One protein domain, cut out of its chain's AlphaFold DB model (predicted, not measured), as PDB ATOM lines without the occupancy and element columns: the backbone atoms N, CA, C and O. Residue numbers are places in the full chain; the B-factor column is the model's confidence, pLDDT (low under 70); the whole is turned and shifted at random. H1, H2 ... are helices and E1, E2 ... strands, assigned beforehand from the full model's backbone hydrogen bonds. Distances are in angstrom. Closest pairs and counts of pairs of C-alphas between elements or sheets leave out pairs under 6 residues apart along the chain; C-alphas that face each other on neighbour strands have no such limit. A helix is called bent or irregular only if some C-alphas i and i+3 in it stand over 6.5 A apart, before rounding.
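What this domain is: This is residues 3 to 154 of the 157 residues of a protein of Acidobacteria bacterium (UniProt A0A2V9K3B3). A strongly twisted sheet of six strands forms the core, with helix H2 packed over one face on its E5 and E6 side and the loop within residues 6 to 23 passing over the other. Two small strand pairs, E4 with E7 and E8 with E9, add to the body; a loop, residues 52 to 62, sticks out at one end and H1 lies at the other. The printed part has 152 residues, under half in named elements, in the order E1 E2 E3 E4 H1 E5 E6 H2 E7 E8 E9 E10; the class is mixed, helices and strands. The sheet's order is E1 E2 E3 E10 E5 E6, antiparallel throughout. The whole is compact, radius of gyration of the C-alphas 16.1 A, yet elongated, spanning 53 by 29 by 27 A.

How they stand to each other: Start at E1, residues 3 to 5, an edge strand; its hairpin partner is E2, residues 24 to 29, with N 3 and O 26 at 2.9 A. E2 and E3, residues 42 to 48, form another hairpin, N 27 to O 44 at 2.8 A; E1, E2 and E3 are a meander, each strand the antiparallel neighbour of the one before. Beside E3 look for E10, residues 145 to 152, with N 45 to O 148 at 2.9 A. Next is E5, residues 94 to 101, with N 97 to O 149 at 2.9 A, then edge strand E6, residues 107 to 114, in a hairpin with E5, N 98 to O 111 at 2.8 A. H2, residues 118 to 128, is on this sheet in two layers, a helix on one face, at a height over the sheet of 9.1 A; it lies over E5 and E6, slantwise to the strands, at 39 degrees to E5 on the local plane. H2 is irregular, but only just: C-alphas 119 and 122 are 6.6 A apart. H1, residues 84 to 89, is not on the sheet and is close to H2 but not clearly touching it, the closest C-alphas, Leu 86 and Leu 120, being 7.8 A apart. E4, residues 73 to 76, pairs antiparallel with E7, residues 132 to 134, N 75 to O 132 at 2.8 A. E8, residues 136 to 138, and E9, residues 141 to 143, form a hairpin, N 138 to O 141 at 2.8 A. In H1 every O i to N i+4 pair is within hydrogen-bond range; in H2, 5 of 7 are.

Where its parts are: Find C-alpha 3 at (288.773, 365.877, 295.263), where E1 begins. E3 is 19.5 A long, E5 20.6 A, E6 18.1 A and H2 16.0 A. E6 bends by 54 degrees at residue 110. E10 runs 22.0 A to C-alpha 152 at (273.018, 372.794, 302.804).

The domain as a whole: The C-alphas of Asp 57 and Asp 85, 53.7 A apart, are the two farthest apart. The printed part has no cut. The links E1 to E2, E2 to E3 and E3 to E4 are long. Confidence is under 70 in residues 3 to 14, 20 to 21 and 51 to 67.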
ATOM      1  N   ILE A   3     288.689 365.729 296.719       66.38
ATOM      2  CA  ILE A   3     288.773 365.877 295.263       66.38
ATOM      3  C   ILE A   3     289.672 367.078 294.978       66.38
ATOM      4  O   ILE A   3     289.521 368.133 295.591       66.38
ATOM      5  N   MET A   4     290.628 366.904 294.071       57.97
ATOM      6  CA  MET A   4     291.575 367.942 293.678       57.97
ATOM      7  C   MET A   4     291.204 368.446 292.288       57.97
ATOM      8  O   MET A   4     291.116 367.650 291.353       57.97
ATOM      9  N   SER A   5     290.989 369.752 292.158       58.97
ATOM     10  CA  SER A   5     290.572 370.367 290.898       58.97
ATOM     11  C   SER A   5     291.306 371.688 290.683       58.97
ATOM     12  O   SER A   5     291.589 372.428 291.625       58.97
ATOM     13  N   THR A   6     291.642 371.986 289.432       56.31
ATOM     14  CA  THR A   6     292.025 373.338 289.012       56.31
ATOM     15  C   THR A   6     290.761 374.152 288.714       56.31
ATOM     16  O   THR A   6     289.684 373.578 288.545       56.31
ATOM     17  N   GLU A   7     290.881 375.481 288.681       49.12
ATOM     18  CA  GLU A   7     289.770 376.448 288.561       49.12
ATOM     19  C   GLU A   7     288.767 376.124 287.431       49.12
ATOM     20  O   GLU A   7     287.570 376.335 287.595       49.12
ATOM     21  N   ASP A   8     289.235 375.505 286.340       45.88
ATOM     22  CA  ASP A   8     288.422 375.124 285.172       45.88
ATOM     23  C   ASP A   8     287.718 373.756 285.284       45.88
ATOM     24  O   ASP A   8     286.913 373.394 284.430       45.88
ATOM     25  N   SER A   9     288.020 372.951 286.309       49.75
ATOM     26  CA  SER A   9     287.522 371.565 286.444       49.75
ATOM     27  C   SER A   9     286.534 371.355 287.603       49.75
ATOM     28  O   SER A   9     286.047 370.245 287.793       49.75
ATOM     29  N   GLY A  10     286.214 372.431 288.335       47.78
ATOM     30  CA  GLY A  10     284.964 372.638 289.074       47.78
ATOM     31  C   GLY A  10     284.643 371.705 290.245       47.78
ATOM     32  O   GLY A  10     283.803 370.814 290.124       47.78
ATOM     33  N   GLY A  11     285.165 372.034 291.432       56.69
ATOM     34  CA  GLY A  11     284.371 371.892 292.659       56.69
ATOM     35  C   GLY A  11     283.096 372.745 292.542       56.69
ATOM     36  O   GLY A  11     283.078 373.757 291.834       56.69
ATOM     37  N   GLY A  12     281.991 372.316 293.156       61.25
ATOM     38  CA  GLY A  12     280.652 372.886 292.934       61.25
ATOM     39  C   GLY A  12     280.479 374.383 293.254       61.25
ATOM     40  O   GLY A  12     279.406 374.929 292.989       61.25
ATOM     41  N   LEU A  13     281.493 375.060 293.806       69.50
ATOM     42  CA  LEU A  13     281.472 376.471 294.197       69.50
ATOM     43  C   LEU A  13     282.460 377.346 293.389       69.50
ATOM     44  O   LEU A  13     282.588 378.540 293.661       69.50
ATOM     45  N   ALA A  14     283.074 376.832 292.315       65.12
ATOM     46  CA  ALA A  14     283.992 377.605 291.462       65.12
ATOM     47  C   ALA A  14     283.388 378.918 290.895       65.12
ATOM     48  O   ALA A  14     284.099 379.895 290.658       65.12
ATOM     49  N   LYS A  15     282.052 378.998 290.761       75.44
ATOM     50  CA  LYS A  15     281.323 380.177 290.247       75.44
ATOM     51  C   LYS A  15     281.575 381.483 291.021       75.44
ATOM     52  O   LYS A  15     281.345 382.559 290.476       75.44
ATOM     53  N   PHE A  16     282.030 381.408 292.273       75.31
ATOM     54  CA  PHE A  16     282.209 382.582 293.133       75.31
ATOM     55  C   PHE A  16     283.530 383.328 292.922       75.31
ATOM     56  O   PHE A  16     283.724 384.366 293.552       75.31
ATOM     57  N   LYS A  17     284.425 382.825 292.054       74.94
ATOM     58  CA  LYS A  17     285.712 383.464 291.706       74.94
ATOM     59  C   LYS A  17     286.548 383.873 292.929       74.94
ATOM     60  O   LYS A  17     287.242 384.885 292.921       74.94
ATOM     61  N   VAL A  18     286.436 383.100 294.011       75.25
ATOM     62  CA  VAL A  18     287.203 383.296 295.254       75.25
ATOM     63  C   VAL A  18     288.663 382.876 295.066       75.25
ATOM     64  O   VAL A  18     289.573 383.455 295.666       75.25
ATOM     65  N   PHE A  19     288.867 381.868 294.226       74.50
ATOM     66  CA  PHE A  19     290.162 381.305 293.880       74.50
ATOM     67  C   PHE A  19     290.573 381.825 292.496       74.50
ATOM     68  O   PHE A  19     289.715 381.987 291.631       74.50
ATOM     69  N   SER A  20     291.851 382.164 292.311       67.00
ATOM     70  CA  SER A  20     292.383 382.705 291.045       67.00
ATOM     71  C   SER A  20     293.768 382.122 290.761       67.00
ATOM     72  O   SER A  20     294.731 382.462 291.448       67.00
ATOM     73  N   ASN A  21     293.879 381.233 289.772       66.81
ATOM     74  CA  ASN A  21     295.056 380.407 289.474       66.81
ATOM     75  C   ASN A  21     295.606 379.653 290.704       66.81
ATOM     76  O   ASN A  21     296.815 379.423 290.848       66.81
ATOM     77  N   GLU A  22     294.711 379.273 291.613       75.88
ATOM     78  CA  GLU A  22     295.022 378.504 292.813       75.88
ATOM     79  C   GLU A  22     294.644 377.030 292.610       75.88
ATOM     80  O   GLU A  22     293.699 376.697 291.897       75.88
ATOM     81  N   GLN A  23     295.399 376.132 293.242       80.00
ATOM     82  CA  GLN A  23     295.014 374.729 293.337       80.00
ATOM     83  C   GLN A  23     293.905 374.611 294.387       80.00
ATOM     84  O   GLN A  23     294.117 374.990 295.541       80.00
ATOM     85  N   VAL A  24     292.732 374.124 293.975       84.25
ATOM     86  CA  VAL A  24     291.541 374.053 294.827       84.25
ATOM     87  C   VAL A  24     291.322 372.619 295.292       84.25
ATOM     88  O   VAL A  24     291.325 371.665 294.510       84.25
ATOM     89  N   TYR A  25     291.105 372.469 296.593       86.62
ATOM     90  CA  TYR A  25     290.833 371.185 297.223       86.62
ATOM     91  C   TYR A  25     289.410 371.161 297.747       86.62
ATOM     92  O   TYR A  25     289.071 371.920 298.649       86.62
ATOM     93  N   THR A  26     288.592 370.261 297.212       89.00
ATOM     94  CA  THR A  26     287.222 370.053 297.681       89.00
ATOM     95  C   THR A  26     287.195 368.934 298.712       89.00
ATOM     96  O   THR A  26     287.646 367.815 298.457       89.00
ATOM     97  N   VAL A  27     286.632 369.226 299.878       90.50
ATOM     98  CA  VAL A  27     286.444 368.293 300.986       90.50
ATOM     99  C   VAL A  27     284.969 368.268 301.360       90.50
ATOM    100  O   VAL A  27     284.328 369.310 301.475       90.50
ATOM    101  N   TYR A  28     284.438 367.073 301.601       91.69
ATOM    102  CA  TYR A  28     283.111 366.901 302.190       91.69
ATOM    103  C   TYR A  28     283.241 366.699 303.695       91.69
ATOM    104  O   TYR A  28     283.841 365.720 304.149       91.69
ATOM    105  N   LEU A  29     282.703 367.642 304.462       92.19
ATOM    106  CA  LEU A  29     282.731 367.627 305.917       92.19
ATOM    107  C   LEU A  29     281.514 366.863 306.432       92.19
ATOM    108  O   LEU A  29     280.379 367.269 306.191       92.19
ATOM    109  N   ASP A  30     281.745 365.765 307.148       91.56
ATOM    110  CA  ASP A  30     280.672 365.042 307.828       91.56
ATOM    111  C   ASP A  30     280.127 365.901 308.974       91.56
ATOM    112  O   ASP A  30     280.881 366.286 309.870       91.56
ATOM    113  N   MET A  31     278.836 366.221 308.941       90.69
ATOM    114  CA  MET A  31     278.179 367.065 309.944       90.69
ATOM    115  C   MET A  31     277.321 366.275 310.925       90.69
ATOM    116  O   MET A  31     276.752 366.862 311.840       90.69
ATOM    117  N   ARG A  32     277.264 364.954 310.762       88.75
ATOM    118  CA  ARG A  32     276.466 364.076 311.602       88.75
ATOM    119  C   ARG A  32     277.004 364.039 313.027       88.75
ATOM    120  O   ARG A  32     278.211 363.905 313.248       88.75
ATOM    121  N   ARG A  33     276.100 364.127 314.001       83.38
ATOM    122  CA  ARG A  33     276.391 363.925 315.429       83.38
ATOM    123  C   ARG A  33     276.394 362.446 315.804       83.38
ATOM    124  O   ARG A  33     277.130 362.041 316.697       83.38
ATOM    125  N   THR A  34     275.582 361.642 315.120       83.88
ATOM    126  CA  THR A  34     275.454 360.194 315.325       83.88
ATOM    127  C   THR A  34     275.425 359.462 313.982       83.88
ATOM    128  O   THR A  34     275.251 360.073 312.933       83.88
ATOM    129  N   ALA A  35     275.578 358.135 313.988       81.31
ATOM    130  CA  ALA A  35     275.576 357.345 312.753       81.31
ATOM    131  C   ALA A  35     274.255 357.429 311.959       81.31
ATOM    132  O   ALA A  35     274.266 357.238 310.744       81.31
ATOM    133  N   THR A  36     273.140 357.713 312.637       82.56
ATOM    134  CA  THR A  36     271.792 357.800 312.055       82.56
ATOM    135  C   THR A  36     271.347 359.232 311.766       82.56
ATOM    136  O   THR A  36     270.249 359.420 311.258       82.56
ATOM    137  N   ASP A  37     272.165 360.235 312.092       81.19
ATOM    138  CA  ASP A  37     271.848 361.641 311.843       81.19
ATOM    139  C   ASP A  37     271.754 361.896 310.321       81.19
ATOM    140  O   ASP A  37     272.703 361.580 309.591       81.19
ATOM    141  N   PRO A  38     270.633 362.445 309.815       79.06
ATOM    142  CA  PRO A  38     270.442 362.701 308.390       79.06
ATOM    143  C   PRO A  38     271.173 363.958 307.891       79.06
ATOM    144  O   PRO A  38     271.028 364.316 306.720       79.06
ATOM    145  N   SER A  39     271.942 364.644 308.747       84.25
ATOM    146  CA  SER A  39     272.654 365.873 308.396       84.25
ATOM    147  C   SER A  39     273.544 365.673 307.162       84.25
ATOM    148  O   SER A  39     274.500 364.888 307.201       84.25
ATOM    149  N   PRO A  40     273.275 366.388 306.055       88.25
ATOM    150  CA  PRO A  40     274.090 366.294 304.855       88.25
ATOM    151  C   PRO A  40     275.499 366.825 305.115       88.25
ATOM    152  O   PRO A  40     275.710 367.758 305.898       88.25
ATOM    153  N   SER A  41     276.476 366.258 304.409       91.44
ATOM    154  CA  SER A  41     277.837 366.779 304.444       91.44
ATOM    155  C   SER A  41     277.891 368.200 303.895       91.44
ATOM    156  O   SER A  41     277.243 368.527 302.899       91.44
ATOM    157  N   TRP A  42     278.707 369.037 304.522       94.00
ATOM    158  CA  TRP A  42     279.017 370.355 303.982       94.00
ATOM    159  C   TRP A  42     280.121 370.237 302.941       94.00
ATOM    160  O   TRP A  42     280.995 369.376 303.048       94.00
ATOM    161  N   THR A  43     280.093 371.107 301.936       93.81
ATOM    162  CA  THR A  43     281.193 371.210 300.967       93.81
ATOM    163  C   THR A  43     282.159 372.281 301.444       93.81
ATOM    164  O   THR A  43     281.722 373.368 301.806       93.81
ATOM    165  N   ALA A  44     283.454 371.992 301.450       93.56
ATOM    166  CA  ALA A  44     284.501 372.958 301.742       93.56
ATOM    167  C   ALA A  44     285.522 372.951 300.608       93.56
ATOM    168  O   ALA A  44     286.133 371.921 300.332       93.56
ATOM    169  N   GLU A  45     285.705 374.091 299.958       91.94
ATOM    170  CA  GLU A  45     286.754 374.294 298.966       91.94
ATOM    171  C   GLU A  45     287.874 375.117 299.592       91.94
ATOM    172  O   GLU A  45     287.619 376.197 300.119       91.94
ATOM    173  N   TYR A  46     289.099 374.600 299.557       90.75
ATOM    174  CA  TYR A  46     290.274 375.231 300.146       90.75
ATOM    175  C   TYR A  46     291.287 375.634 299.085       90.75
ATOM    176  O   TYR A  46     291.520 374.895 298.129       90.75
ATOM    177  N   ALA A  47     291.969 376.747 299.336       90.19
ATOM    178  CA  ALA A  47     293.191 377.126 298.641       90.19
ATOM    179  C   ALA A  47     294.152 377.806 299.617       90.19
ATOM    180  O   ALA A  47     293.729 378.581 300.474       90.19
ATOM    181  N   VAL A  48     295.453 377.550 299.486       89.69
ATOM    182  CA  VAL A  48     296.467 378.244 300.298       89.69
ATOM    183  C   VAL A  48     296.405 379.749 300.026       89.69
ATOM    184  O   VAL A  48     296.463 380.168 298.871       89.69
ATOM    185  N   LEU A  49     296.309 380.559 301.083       87.81
ATOM    186  CA  LEU A  49     296.314 382.014 300.975       87.81
ATOM    187  C   LEU A  49     297.737 382.479 300.642       87.81
ATOM    188  O   LEU A  49     298.659 382.297 301.435       87.81
ATOM    189  N   ARG A  50     297.931 383.077 299.465       73.50
ATOM    190  CA  ARG A  50     299.237 383.606 299.043       73.50
ATOM    191  C   ARG A  50     299.403 385.072 299.494       73.50
ATOM    192  O   ARG A  50     298.700 385.941 298.986       73.50
ATOM    193  N   GLY A  51     300.344 385.339 300.413       60.59
ATOM    194  CA  GLY A  51     300.810 386.679 300.857       60.59
ATOM    195  C   GLY A  51     301.073 386.733 302.377       60.59
ATOM    196  O   GLY A  51     300.253 386.216 303.122       60.59
ATOM    197  N   THR A  52     302.167 387.278 302.934       40.38
ATOM    198  CA  THR A  52     303.064 388.394 302.545       40.38
ATOM    199  C   THR A  52     304.568 388.117 302.806       40.38
ATOM    200  O   THR A  52     304.935 387.326 303.668       40.38
ATOM    201  N   ALA A  53     305.433 388.821 302.054       41.81
ATOM    202  CA  ALA A  53     306.894 389.031 302.178       41.81
ATOM    203  C   ALA A  53     307.861 387.822 302.232       41.81
ATOM    204  O   ALA A  53     308.869 387.854 301.532       41.81
ATOM    205  N   ALA A  54     307.583 386.747 302.970       46.38
ATOM    206  CA  ALA A  54     308.535 385.634 303.139       46.38
ATOM    207  C   ALA A  54     308.586 384.649 301.949       46.38
ATOM    208  O   ALA A  54     309.413 383.744 301.923       46.38
ATOM    209  N   GLN A  55     307.712 384.817 300.951       46.47
ATOM    210  CA  GLN A  55     307.634 383.955 299.759       46.47
ATOM    211  C   GLN A  55     307.912 384.704 298.444       46.47
ATOM    212  O   GLN A  55     307.815 384.108 297.370       46.47
ATOM    213  N   ALA A  56     308.271 385.993 298.507       42.28
ATOM    214  CA  ALA A  56     308.531 386.812 297.320       42.28
ATOM    215  C   ALA A  56     309.791 386.369 296.544       42.28
ATOM    216  O   ALA A  56     309.807 386.478 295.321       42.28
ATOM    217  N   ASP A  57     310.783 385.772 297.215       40.59
ATOM    218  CA  ASP A  57     312.000 385.250 296.568       40.59
ATOM    219  C   ASP A  57     311.806 383.890 295.872       40.59
ATOM    220  O   ASP A  57     312.665 383.432 295.124       40.59
ATOM    221  N   ALA A  58     310.660 383.229 296.071       45.53
ATOM    222  CA  ALA A  58     310.391 381.899 295.518       45.53
ATOM    223  C   ALA A  58     309.427 381.917 294.312       45.53
ATOM    224  O   ALA A  58     308.962 380.860 293.875       45.53
ATOM    225  N   ALA A  59     309.113 383.105 293.783       40.97
ATOM    226  CA  ALA A  59     308.073 383.347 292.779       40.97
ATOM    227  C   ALA A  59     308.456 382.990 291.323       40.97
ATOM    228  O   ALA A  59     307.728 383.341 290.398       40.97
ATOM    229  N   GLN A  60     309.562 382.271 291.091       40.09
ATOM    230  CA  GLN A  60     310.034 381.910 289.742       40.09
ATOM    231  C   GLN A  60     309.937 380.410 289.406       40.09
ATOM    232  O   GLN A  60     310.726 379.898 288.617       40.09
ATOM    233  N   SER A  61     308.976 379.661 289.957       40.72
ATOM    234  CA  SER A  61     308.740 378.278 289.501       40.72
ATOM    235  C   SER A  61     307.285 378.029 289.106       40.72
ATOM    236  O   SER A  61     306.387 378.297 289.909       40.72
ATOM    237  N   PRO A  62     307.036 377.509 287.887       42.50
ATOM    238  CA  PRO A  62     305.695 377.199 287.424       42.50
ATOM    239  C   PRO A  62     305.138 376.058 288.274       42.50
ATOM    240  O   PRO A  62     305.840 375.086 288.532       42.50
ATOM    241  N   ILE A  63     303.894 376.221 288.736       46.81
ATOM    242  CA  ILE A  63     303.046 375.200 289.371       46.81
ATOM    243  C   ILE A  63     303.863 374.224 290.228       46.81
ATOM    244  O   ILE A  63     304.000 373.044 289.907       46.81
ATOM    245  N   ARG A  64     304.434 374.713 291.335       51.16
ATOM    246  CA  ARG A  64     304.927 373.805 292.369       51.16
ATOM    247  C   ARG A  64     303.692 373.053 292.860       51.16
ATOM    248  O   ARG A  64     302.868 373.632 293.570       51.16
ATOM    249  N   SER A  65     303.518 371.811 292.407       54.53
ATOM    250  CA  SER A  65     302.570 370.868 292.989       54.53
ATOM    251  C   SER A  65     302.699 371.022 294.495       54.53
ATOM    252  O   SER A  65     303.817 370.916 295.001       54.53
ATOM    253  N   GLN A  66     301.611 371.361 295.190       62.62
ATOM    254  CA  GLN A  66     301.611 371.567 296.643       62.62
ATOM    255  C   GLN A  66     301.762 370.211 297.367       62.62
ATOM    256  O   GLN A  66     300.953 369.818 298.201       62.62
ATOM    257  N   GLN A  67     302.791 369.453 296.981       66.00
ATOM    258  CA  GLN A  67     303.280 368.263 297.648       66.00
ATOM    259  C   GLN A  67     303.641 368.670 299.075       66.00
ATOM    260  O   GLN A  67     304.294 369.689 299.279       66.00
ATOM    261  N   GLY A  68     303.148 367.909 300.050       78.44
ATOM    262  CA  GLY A  68     303.304 368.243 301.465       78.44
ATOM    263  C   GLY A  68     302.264 369.222 302.019       78.44
ATOM    264  O   GLY A  68     302.439 369.673 303.149       78.44
ATOM    265  N   LEU A  69     301.200 369.552 301.271       87.06
ATOM    266  CA  LEU A  69     300.046 370.260 301.830       87.06
ATOM    267  C   LEU A  69     299.170 369.307 302.652       87.06
ATOM    268  O   LEU A  69     298.620 368.333 302.134       87.06
ATOM    269  N   VAL A  70     298.977 369.653 303.917       91.31
ATOM    270  CA  VAL A  70     297.947 369.116 304.797       91.31
ATOM    271  C   VAL A  70     296.841 370.158 304.890       91.31
ATOM    272  O   VAL A  70     297.070 371.299 305.294       91.31
ATOM    273  N   LEU A  71     295.630 369.778 304.481       89.81
ATOM    274  CA  LEU A  71     294.478 370.673 304.537       89.81
ATOM    275  C   LEU A  71     294.036 370.896 305.986       89.81
ATOM    276  O   LEU A  71     294.092 369.958 306.788       89.81
ATOM    277  N   PRO A  72     293.528 372.095 306.316       91.88
ATOM    278  CA  PRO A  72     292.905 372.298 307.605       91.88
ATOM    279  C   PRO A  72     291.709 371.366 307.775       91.88
ATOM    280  O   PRO A  72     290.948 371.101 306.840       91.88
ATOM    281  N   PHE A  73     291.521 370.898 309.002       90.81
ATOM    282  CA  PHE A  73     290.420 370.012 309.358       90.81
ATOM    283  C   PHE A  73     289.685 370.570 310.578       90.81
ATOM    284  O   PHE A  73     290.343 370.881 311.574       90.81
ATOM    285  N   PRO A  74     288.346 370.703 310.543       94.31
ATOM    286  CA  PRO A  74     287.594 371.229 311.675       94.31
ATOM    287  C   PRO A  74     287.700 370.275 312.871       94.31
ATOM    288  O   PRO A  74     287.259 369.127 312.809       94.31
ATOM    289  N   SER A  75     288.292 370.748 313.967       94.06
ATOM    290  CA  SER A  75     288.370 370.022 315.240       94.06
ATOM    291  C   SER A  75     287.146 370.279 316.114       94.06
ATOM    292  O   SER A  75     286.721 369.387 316.844       94.06
ATOM    293  N   VAL A  76     286.556 371.471 316.005       95.31
ATOM    294  CA  VAL A  76     285.305 371.852 316.665       95.31
ATOM    295  C   VAL A  76     284.321 372.317 315.600       95.31
ATOM    296  O   VAL A  76     284.648 373.178 314.784       95.31
ATOM    297  N   LYS A  77     283.119 371.737 315.619       94.12
ATOM    298  CA  LYS A  77     282.023 372.041 314.694       94.12
ATOM    299  C   LYS A  77     280.785 372.425 315.492       94.12
ATOM    300  O   LYS A  77     280.416 371.720 316.426       94.12
ATOM    301  N   GLU A  78     280.125 373.487 315.061       92.81
ATOM    302  CA  GLU A  78     278.811 373.920 315.536       92.81
ATOM    303  C   GLU A  78     277.830 373.931 314.358       92.81
ATOM    304  O   GLU A  78     278.148 374.439 313.281       92.81
ATOM    305  N   GLN A  79     276.626 373.399 314.557       91.00
ATOM    306  CA  GLN A  79     275.571 373.463 313.544       91.00
ATOM    307  C   GLN A  79     274.731 374.732 313.751       91.00
ATOM    308  O   GLN A  79     274.336 375.005 314.886       91.00
ATOM    309  N   PRO A  80     274.444 375.519 312.699       93.06
ATOM    310  CA  PRO A  80     273.602 376.697 312.830       93.06
ATOM    311  C   PRO A  80     272.169 376.301 313.176       93.06
ATOM    312  O   PRO A  80     271.609 375.366 312.604       93.06
ATOM    313  N   VAL A  81     271.564 377.053 314.094       91.75
ATOM    314  CA  VAL A  81     270.143 376.926 314.425       91.75
ATOM    315  C   VAL A  81     269.357 377.754 313.415       91.75
ATOM    316  O   VAL A  81     269.215 378.966 313.559       91.75
ATOM    317  N   LEU A  82     268.912 377.103 312.342       91.75
ATOM    318  CA  LEU A  82     268.216 377.754 311.233       91.75
ATOM    319  C   LEU A  82     266.695 377.784 311.464       91.75
ATOM    320  O   LEU A  82     266.140 376.785 311.930       91.75
ATOM    321  N   PRO A  83     265.993 378.872 311.092       93.12
ATOM    322  CA  PRO A  83     264.533 378.913 311.141       93.12
ATOM    323  C   PRO A  83     263.905 377.823 310.262       93.12
ATOM    324  O   PRO A  83     264.186 377.725 309.064       93.12
ATOM    325  N   ALA A  84     263.056 376.982 310.858       92.44
ATOM    326  CA  ALA A  84     262.516 375.794 310.194       92.44
ATOM    327  C   ALA A  84     261.627 376.131 308.985       92.44
ATOM    328  O   ALA A  84     261.596 375.382 308.007       92.44
ATOM    329  N   ASP A  85     260.913 377.253 309.030       94.38
ATOM    330  CA  ASP A  85     260.090 377.769 307.938       94.38
ATOM    331  C   ASP A  85     260.942 378.177 306.724       94.38
ATOM    332  O   ASP A  85     260.609 377.813 305.590       94.38
ATOM    333  N   LEU A  86     262.083 378.836 306.951       94.88
ATOM    334  CA  LEU A  86     263.026 379.199 305.890       94.88
ATOM    335  C   LEU A  86     263.714 377.966 305.304       94.88
ATOM    336  O   LEU A  86     263.806 377.838 304.083       94.88
ATOM    337  N   VAL A  87     264.135 377.017 306.145       93.06
ATOM    338  CA  VAL A  87     264.717 375.752 305.669       93.06
ATOM    339  C   VAL A  87     263.721 374.993 304.792       93.06
ATOM    340  O   VAL A  87     264.096 374.536 303.716       93.06
ATOM    341  N   ARG A  88     262.443 374.900 305.196       93.38
ATOM    342  CA  ARG A  88     261.380 374.264 304.392       93.38
ATOM    343  C   ARG A  88     261.166 374.969 303.056       93.38
ATOM    344  O   ARG A  88     261.001 374.301 302.037       93.38
ATOM    345  N   ARG A  89     261.179 376.305 303.052       95.38
ATOM    346  CA  ARG A  89     261.006 377.121 301.842       95.38
ATOM    347  C   ARG A  89     262.156 376.942 300.852       95.38
ATOM    348  O   ARG A  89     261.921 376.906 299.648       95.38
ATOM    349  N   TYR A  90     263.379 376.817 301.356       94.44
ATOM    350  CA  TYR A  90     264.598 376.771 300.550       94.44
ATOM    351  C   TYR A  90     265.311 375.414 300.627       94.44
ATOM    352  O   TYR A  90     266.537 375.346 300.526       94.44
ATOM    353  N   LEU A  91     264.558 374.318 300.773       89.44
ATOM    354  CA  LEU A  91     265.119 372.966 300.795       89.44
ATOM    355  C   LEU A  91     266.048 372.735 299.599       89.44
ATOM    356  O   LEU A  91     265.749 373.129 298.470       89.44
ATOM    357  N   ARG A  92     267.167 372.047 299.851       84.75
ATOM    358  CA  ARG A  92     268.204 371.725 298.849       84.75
ATOM    359  C   ARG A  92     268.948 372.942 298.281       84.75
ATOM    360  O   ARG A  92     269.773 372.770 297.386       84.75
ATOM    361  N   LYS A  93     268.687 374.159 298.770       93.19
ATOM    362  CA  LYS A  93     269.553 375.319 298.527       93.19
ATOM    363  C   LYS A  93     270.701 375.334 299.535       93.19
ATOM    364  O   LYS A  93     270.700 374.593 300.520       93.19
ATOM    365  N   LEU A  94     271.694 376.168 299.248       94.06
ATOM    366  CA  LEU A  94     272.904 376.315 300.044       94.06
ATOM    367  C   LEU A  94     273.027 377.767 300.506       94.06
ATOM    368  O   LEU A  94     272.697 378.682 299.751       94.06
ATOM    369  N   VAL A  95     273.570 377.969 301.702       96.62
ATOM    370  CA  VAL A  95     274.250 379.217 302.057       96.62
ATOM    371  C   VAL A  95     275.727 379.023 301.741       96.62
ATOM    372  O   VAL A  95     276.312 378.005 302.116       96.62
ATOM    373  N   VAL A  96     276.331 379.972 301.034       96.75
ATOM    374  CA  VAL A  96     277.750 379.930 300.682       96.75
ATOM    375  C   VAL A  96     278.498 380.990 301.466       96.75
ATOM    376  O   VAL A  96     278.158 382.171 301.396       96.75
ATOM    377  N   VAL A  97     279.529 380.573 302.199       97.75
ATOM    378  CA  VAL A  97     280.321 381.448 303.068       97.75
ATOM    379  C   VAL A  97     281.788 381.374 302.695       97.75
ATOM    380  O   VAL A  97     282.368 380.297 302.621       97.75
ATOM    381  N   TYR A  98     282.395 382.535 302.496       96.75
ATOM    382  CA  TYR A  98     283.838 382.686 302.398       96.75
ATOM    383  C   TYR A  98     284.430 382.972 303.774       96.75
ATOM    384  O   TYR A  98     283.848 383.733 304.548       96.75
ATOM    385  N   ALA A  99     285.616 382.438 304.032       96.81
ATOM    386  CA  ALA A  99     286.452 382.847 305.149       96.81
ATOM    387  C   ALA A  99     287.932 382.580 304.854       96.81
ATOM    388  O   ALA A  99     288.288 381.901 303.889       96.81
ATOM    389  N   ILE A 100     288.790 383.078 305.736       95.88
ATOM    390  CA  ILE A 100     290.187 382.670 305.849       95.88
ATOM    391  C   ILE A 100     290.329 381.868 307.137       95.88
ATOM    392  O   ILE A 100     289.850 382.289 308.184       95.88
ATOM    393  N   ILE A 101     290.980 380.712 307.067       96.50
ATOM    394  CA  ILE A 101     291.456 379.989 308.245       96.50
ATOM    395  C   ILE A 101     292.912 380.391 308.431       96.50
ATOM    396  O   ILE A 101     293.743 380.125 307.561       96.50
ATOM    397  N   ASN A 102     293.215 381.057 309.539       95.56
ATOM    398  CA  ASN A 102     294.565 381.528 309.821       95.56
ATOM    399  C   ASN A 102     295.472 380.409 310.366       95.56
ATOM    400  O   ASN A 102     295.051 379.265 310.562       95.56
ATOM    401  N   THR A 103     296.739 380.737 310.625       95.38
ATOM    402  CA  THR A 103     297.753 379.788 311.118       95.38
ATOM    403  C   THR A 103     297.481 379.263 312.531       95.38
ATOM    404  O   THR A 103     298.111 378.293 312.943       95.38
ATOM    405  N   ASP A 104     296.531 379.850 313.260       94.69
ATOM    406  CA  ASP A 104     296.066 379.359 314.563       94.69
ATOM    407  C   ASP A 104     294.818 378.472 314.443       94.69
ATOM    408  O   ASP A 104     294.315 377.964 315.446       94.69
ATOM    409  N   GLY A 105     294.304 378.283 313.223       94.50
ATOM    410  CA  GLY A 105     293.114 377.482 312.959       94.50
ATOM    411  C   GLY A 105     291.795 378.195 313.263       94.50
ATOM    412  O   GLY A 105     290.750 377.546 313.327       94.50
ATOM    413  N   LYS A 106     291.809 379.518 313.454       96.50
ATOM    414  CA  LYS A 106     290.592 380.323 313.620       96.50
ATOM    415  C   LYS A 106     290.111 380.853 312.275       96.50
ATOM    416  O   LYS A 106     290.917 381.132 311.388       96.50
ATOM    417  N   MET A 107     288.796 381.010 312.146       96.06
ATOM    418  CA  MET A 107     288.195 381.670 310.991       96.06
ATOM    419  C   MET A 107     288.224 383.191 311.159       96.06
ATOM    420  O   MET A 107     287.865 383.719 312.209       96.06
ATOM    421  N   GLU A 108     288.595 383.895 310.099       95.25
ATOM    422  CA  GLU A 108     288.583 385.351 309.993       95.25
ATOM    423  C   GLU A 108     288.069 385.785 308.614       95.25
ATOM    424  O   GLU A 108     287.910 384.967 307.705       95.25
ATOM    425  N   GLN A 109     287.766 387.078 308.459       95.19
ATOM    426  CA  GLN A 109     287.198 387.642 307.221       95.19
ATOM    427  C   GLN A 109     285.959 386.873 306.713       95.19
ATOM    428  O   GLN A 109     285.739 386.713 305.509       95.19
ATOM    429  N   VAL A 110     285.149 386.378 307.654       96.69
ATOM    430  CA  VAL A 110     283.975 385.555 307.363       96.69
ATOM    431  C   VAL A 110     282.902 386.416 306.696       96.69
ATOM    432  O   VAL A 110     282.503 387.448 307.230       96.69
ATOM    433  N   SER A 111     282.429 386.007 305.518       95.81
ATOM    434  CA  SER A 111     281.398 386.730 304.767       95.81
ATOM    435  C   SER A 111     280.508 385.791 303.958       95.81
ATOM    436  O   SER A 111     280.982 384.860 303.306       95.81
ATOM    437  N   VAL A 112     279.201 386.054 303.962       97.25
ATOM    438  CA  VAL A 112     278.239 385.322 303.129       97.25
ATOM    439  C   VAL A 112     278.377 385.782 301.675       97.25
ATOM    440  O   VAL A 112     278.335 386.978 301.392       97.25
ATOM    441  N   LYS A 113     278.559 384.833 300.755       95.75
ATOM    442  CA  LYS A 113     278.665 385.061 299.304       95.75
ATOM    443  C   LYS A 113     277.358 384.789 298.573       95.75
ATOM    444  O   LYS A 113     277.045 385.489 297.618       95.75
ATOM    445  N   GLU A 114     276.593 383.806 299.033       95.56
ATOM    446  CA  GLU A 114     275.254 383.518 298.522       95.56
ATOM    447  C   GLU A 114     274.375 383.042 299.667       95.56
ATOM    448  O   GLU A 114     274.799 382.242 300.499       95.56
ATOM    449  N   SER A 115     273.146 383.529 299.702       96.69
ATOM    450  CA  SER A 115     272.112 383.011 300.582       96.69
ATOM    451  C   SER A 115     270.765 383.204 299.897       96.69
ATOM    452  O   SER A 115     270.551 384.259 299.295       96.69
ATOM    453  N   PRO A 116     269.850 382.224 299.973       96.06
ATOM    454  CA  PRO A 116     268.502 382.407 299.453       96.06
ATOM    455  C   PRO A 116     267.679 383.392 300.297       96.06
ATOM    456  O   PRO A 116     266.672 383.893 299.807       96.06
ATOM    457  N   ASP A 117     268.092 383.669 301.541       97.31
ATOM    458  CA  ASP A 117     267.413 384.599 302.442       97.31
ATOM    459  C   ASP A 117     268.386 385.217 303.456       97.31
ATOM    460  O   ASP A 117     269.170 384.517 304.102       97.31
ATOM    461  N   THR A 118     268.339 386.537 303.636       96.25
ATOM    462  CA  THR A 118     269.245 387.247 304.551       96.25
ATOM    463  C   THR A 118     269.062 386.846 306.012       96.25
ATOM    464  O   THR A 118     270.017 386.940 306.782       96.25
ATOM    465  N   GLN A 119     267.881 386.354 306.401       96.69
ATOM    466  CA  GLN A 119     267.622 385.877 307.763       96.69
ATOM    467  C   GLN A 119     268.399 384.593 308.107       96.69
ATOM    468  O   GLN A 119     268.545 384.255 309.279       96.69
ATOM    469  N   LEU A 120     268.941 383.888 307.106       97.19
ATOM    470  CA  LEU A 120     269.807 382.719 307.307       97.19
ATOM    471  C   LEU A 120     271.260 383.106 307.616       97.19
ATOM    472  O   LEU A 120     272.016 382.284 308.132       97.19
ATOM    473  N   ASN A 121     271.662 384.342 307.306       97.25
ATOM    474  CA  ASN A 121     273.063 384.755 307.362       97.25
ATOM    475  C   ASN A 121     273.587 384.783 308.799       97.25
ATOM    476  O   ASN A 121     274.633 384.207 309.082       97.25
ATOM    477  N   GLU A 122     272.867 385.441 309.706       97.12
ATOM    478  CA  GLU A 122     273.319 385.625 311.086       97.12
ATOM    479  C   GLU A 122     273.456 384.286 311.841       97.12
ATOM    480  O   GLU A 122     274.535 384.041 312.385       97.12
ATOM    481  N   PRO A 123     272.483 383.348 311.802       96.75
ATOM    482  CA  PRO A 123     272.660 382.033 312.420       96.75
ATOM    483  C   PRO A 123     273.860 381.251 311.875       96.75
ATOM    484  O   PRO A 123     274.567 380.586 312.636       96.75
ATOM    485  N   VAL A 124     274.109 381.339 310.563       97.06
ATOM    486  CA  VAL A 124     275.259 380.696 309.914       97.06
ATOM    487  C   VAL A 124     276.572 381.299 310.405       97.06
ATOM    488  O   VAL A 124     277.469 380.560 310.813       97.06
ATOM    489  N   LEU A 125     276.687 382.627 310.407       97.38
ATOM    490  CA  LEU A 125     277.889 383.325 310.865       97.38
ATOM    491  C   LEU A 125     278.155 383.068 312.355       97.38
ATOM    492  O   LEU A 125     279.291 382.781 312.728       97.38
ATOM    493  N   ASN A 126     277.110 383.080 313.188       96.62
ATOM    494  CA  ASN A 126     277.205 382.802 314.622       96.62
ATOM    495  C   ASN A 126     277.694 381.376 314.908       96.62
ATOM    496  O   ASN A 126     278.465 381.166 315.844       96.62
ATOM    497  N   ALA A 127     277.272 380.388 314.111       96.06
ATOM    498  CA  ALA A 127     277.775 379.025 314.236       96.06
ATOM    499  C   ALA A 127     279.243 378.928 313.808       96.06
ATOM    500  O   ALA A 127     280.062 378.416 314.568       96.06
ATOM    501  N   LEU A 128     279.594 379.470 312.637       96.75
ATOM    502  CA  LEU A 128     280.965 379.446 312.112       96.75
ATOM    503  C   LEU A 128     281.966 380.169 313.022       96.75
ATOM    504  O   LEU A 128     283.108 379.735 313.129       96.75
ATOM    505  N   ALA A 129     281.542 381.208 313.742       96.00
ATOM    506  CA  ALA A 129     282.381 381.898 314.720       96.00
ATOM    507  C   ALA A 129     282.864 380.990 315.870       96.00
ATOM    508  O   ALA A 129     283.863 381.298 316.519       96.00
ATOM    509  N   LYS A 130     282.175 379.870 316.127       96.50
ATOM    510  CA  LYS A 130     282.552 378.881 317.150       96.50
ATOM    511  C   LYS A 130     283.412 377.740 316.602       96.50
ATOM    512  O   LYS A 130     283.848 376.886 317.375       96.50
ATOM    513  N   TRP A 131     283.622 377.678 315.288       97.19
ATOM    514  CA  TRP A 131     284.421 376.619 314.685       97.19
ATOM    515  C   TRP A 131     285.903 376.833 314.962       97.19
ATOM    516  O   TRP A 131     286.411 377.955 314.952       97.19
ATOM    517  N   ILE A 132     286.605 375.723 315.167       96.69
ATOM    518  CA  ILE A 132     288.058 375.696 315.313       96.69
ATOM    519  C   ILE A 132     288.588 374.631 314.370       96.69
ATOM    520  O   ILE A 132     288.040 373.529 314.282       96.69
ATOM    521  N   PHE A 133     289.663 374.960 313.670       96.75
ATOM    522  CA  PHE A 133     290.353 374.073 312.754       96.75
ATOM    523  C   PHE A 133     291.706 373.680 313.333       96.75
ATOM    524  O   PHE A 133     292.362 374.448 314.032       96.75
ATOM    525  N   ARG A 134     292.170 372.481 312.989       95.75
ATOM    526  CA  ARG A 134     293.612 372.272 312.876       95.75
ATOM    527  C   ARG A 134     294.079 373.086 311.667       95.75
ATOM    528  O   ARG A 134     293.450 372.930 310.617       95.75
ATOM    529  N   PRO A 135     295.087 373.964 311.801       93.25
ATOM    530  CA  PRO A 135     295.531 374.820 310.707       93.25
ATOM    531  C   PRO A 135     296.049 373.986 309.532       93.25
ATOM    532  O   PRO A 135     296.430 372.827 309.702       93.25
ATOM    533  N   GLY A 136     296.053 374.584 308.342       92.06
ATOM    534  CA  GLY A 136     296.726 373.985 307.198       92.06
ATOM    535  C   GLY A 136     298.236 373.994 307.412       92.06
ATOM    536  O   GLY A 136     298.771 374.910 308.038       92.06
ATOM    537  N   GLU A 137     298.925 372.997 306.873       92.25
ATOM    538  CA  GLU A 137     300.386 372.930 306.897       92.25
ATOM    539  C   GLU A 137     300.908 372.713 305.484       92.25
ATOM    540  O   GLU A 137     300.386 371.880 304.750       92.25
ATOM    541  N   LEU A 138     301.940 373.446 305.087       88.62
ATOM    542  CA  LEU A 138     302.644 373.247 303.829       88.62
ATOM    543  C   LEU A 138     304.103 372.962 304.156       88.62
ATOM    544  O   LEU A 138     304.792 373.819 304.697       88.62
ATOM    545  N   ASN A 139     304.569 371.754 303.839       87.94
ATOM    546  CA  ASN A 139     305.926 371.305 304.180       87.94
ATOM    547  C   ASN A 139     306.238 371.394 305.689       87.94
ATOM    548  O   ASN A 139     307.364 371.687 306.077       87.94
ATOM    549  N   GLY A 140     305.235 371.149 306.539       87.56
ATOM    550  CA  GLY A 140     305.363 371.202 308.002       87.56
ATOM    551  C   GLY A 140     305.260 372.605 308.610       87.56
ATOM    552  O   GLY A 140     305.227 372.735 309.831       87.56
ATOM    553  N   GLU A 141     305.161 373.655 307.790       89.44
ATOM    554  CA  GLU A 141     304.916 375.018 308.262       89.44
ATOM    555  C   GLU A 141     303.426 375.345 308.217       89.44
ATOM    556  O   GLU A 141     302.750 375.079 307.223       89.44
ATOM    557  N   ARG A 142     302.902 375.960 309.281       92.88
ATOM    558  CA  ARG A 142     301.499 376.383 309.316       92.88
ATOM    559  C   ARG A 142     301.254 377.482 308.290       92.88
ATOM    560  O   ARG A 142     301.954 378.489 308.273       92.88
ATOM    561  N   VAL A 143     300.210 377.315 307.488       92.56
ATOM    562  CA  VAL A 143     299.806 378.268 306.453       92.56
ATOM    563  C   VAL A 143     298.349 378.667 306.625       92.56
ATOM    564  O   VAL A 143     297.496 377.854 306.984       92.56
ATOM    565  N   ALA A 144     298.057 379.935 306.343       94.12
ATOM    566  CA  ALA A 144     296.684 380.388 306.211       94.12
ATOM    567  C   ALA A 144     296.085 379.863 304.900       94.12
ATOM    568  O   ALA A 144     296.767 379.761 303.874       94.12
ATOM    569  N   VAL A 145     294.792 379.557 304.914       93.00
ATOM    570  CA  VAL A 145     294.066 379.127 303.718       93.00
ATOM    571  C   VAL A 145     292.776 379.912 303.562       93.00
ATOM    572  O   VAL A 145     292.117 380.263 304.538       93.00
ATOM    573  N   LYS A 146     292.384 380.154 302.318       93.50
ATOM    574  CA  LYS A 146     291.022 380.542 301.972       93.50
ATOM    575  C   LYS A 146     290.132 379.309 302.045       93.50
ATOM    576  O   LYS A 146     290.554 378.218 301.656       93.50
ATOM    577  N   VAL A 147     288.893 379.502 302.480       94.94
ATOM    578  CA  VAL A 147     287.853 378.479 302.429       94.94
ATOM    579  C   VAL A 147     286.553 379.051 301.881       94.94
ATOM    580  O   VAL A 147     286.150 380.165 302.225       94.94
ATOM    581  N   LEU A 148     285.884 378.266 301.042       95.50
ATOM    582  CA  LEU A 148     284.514 378.494 300.613       95.50
ATOM    583  C   LEU A 148     283.650 377.322 301.081       95.50
ATOM    584  O   LEU A 148     283.860 376.178 300.680       95.50
ATOM    585  N   LEU A 149     282.703 377.605 301.969       96.25
ATOM    586  CA  LEU A 149     281.817 376.624 302.584       96.25
ATOM    587  C   LEU A 149     280.452 376.655 301.903       96.25
ATOM    588  O   LEU A 149     279.803 377.696 301.873       96.25
ATOM    589  N   GLY A 150     280.004 375.508 301.400       96.00
ATOM    590  CA  GLY A 150     278.639 375.259 300.954       96.00
ATOM    591  C   GLY A 150     277.847 374.561 302.055       96.00
ATOM    592  O   GLY A 150     278.078 373.382 302.335       96.00
ATOM    593  N   ILE A 151     276.913 375.295 302.657       95.44
ATOM    594  CA  ILE A 151     276.106 374.869 303.801       95.44
ATOM    595  C   ILE A 151     274.697 374.515 303.313       95.44
ATOM    596  O   ILE A 151     273.907 375.421 303.033       95.44
ATOM    597  N   PRO A 152     274.360 373.224 303.173       94.44
ATOM    598  CA  PRO A 152     273.018 372.794 302.804       94.44
ATOM    599  C   PRO A 152     271.968 373.156 303.846       94.44
ATOM    600  O   PRO A 152     272.152 372.956 305.046       94.44
ATOM    601  N   LEU A 153     270.828 373.636 303.354       92.50
ATOM    602  CA  LEU A 153     269.628 373.833 304.153       92.50
ATOM    603  C   LEU A 153     268.911 372.491 304.318       92.50
ATOM    604  O   LEU A 153     268.253 371.994 303.397       92.50
ATOM    605  N   SER A 154     269.061 371.909 305.505       85.38
ATOM    606  CA  SER A 154     268.407 370.676 305.942       85.38
ATOM    607  C   SER A 154     267.709 370.893 307.276       85.38
ATOM    608  O   SER A 154     268.180 371.669 308.108       85.38
TER     609      SER A 154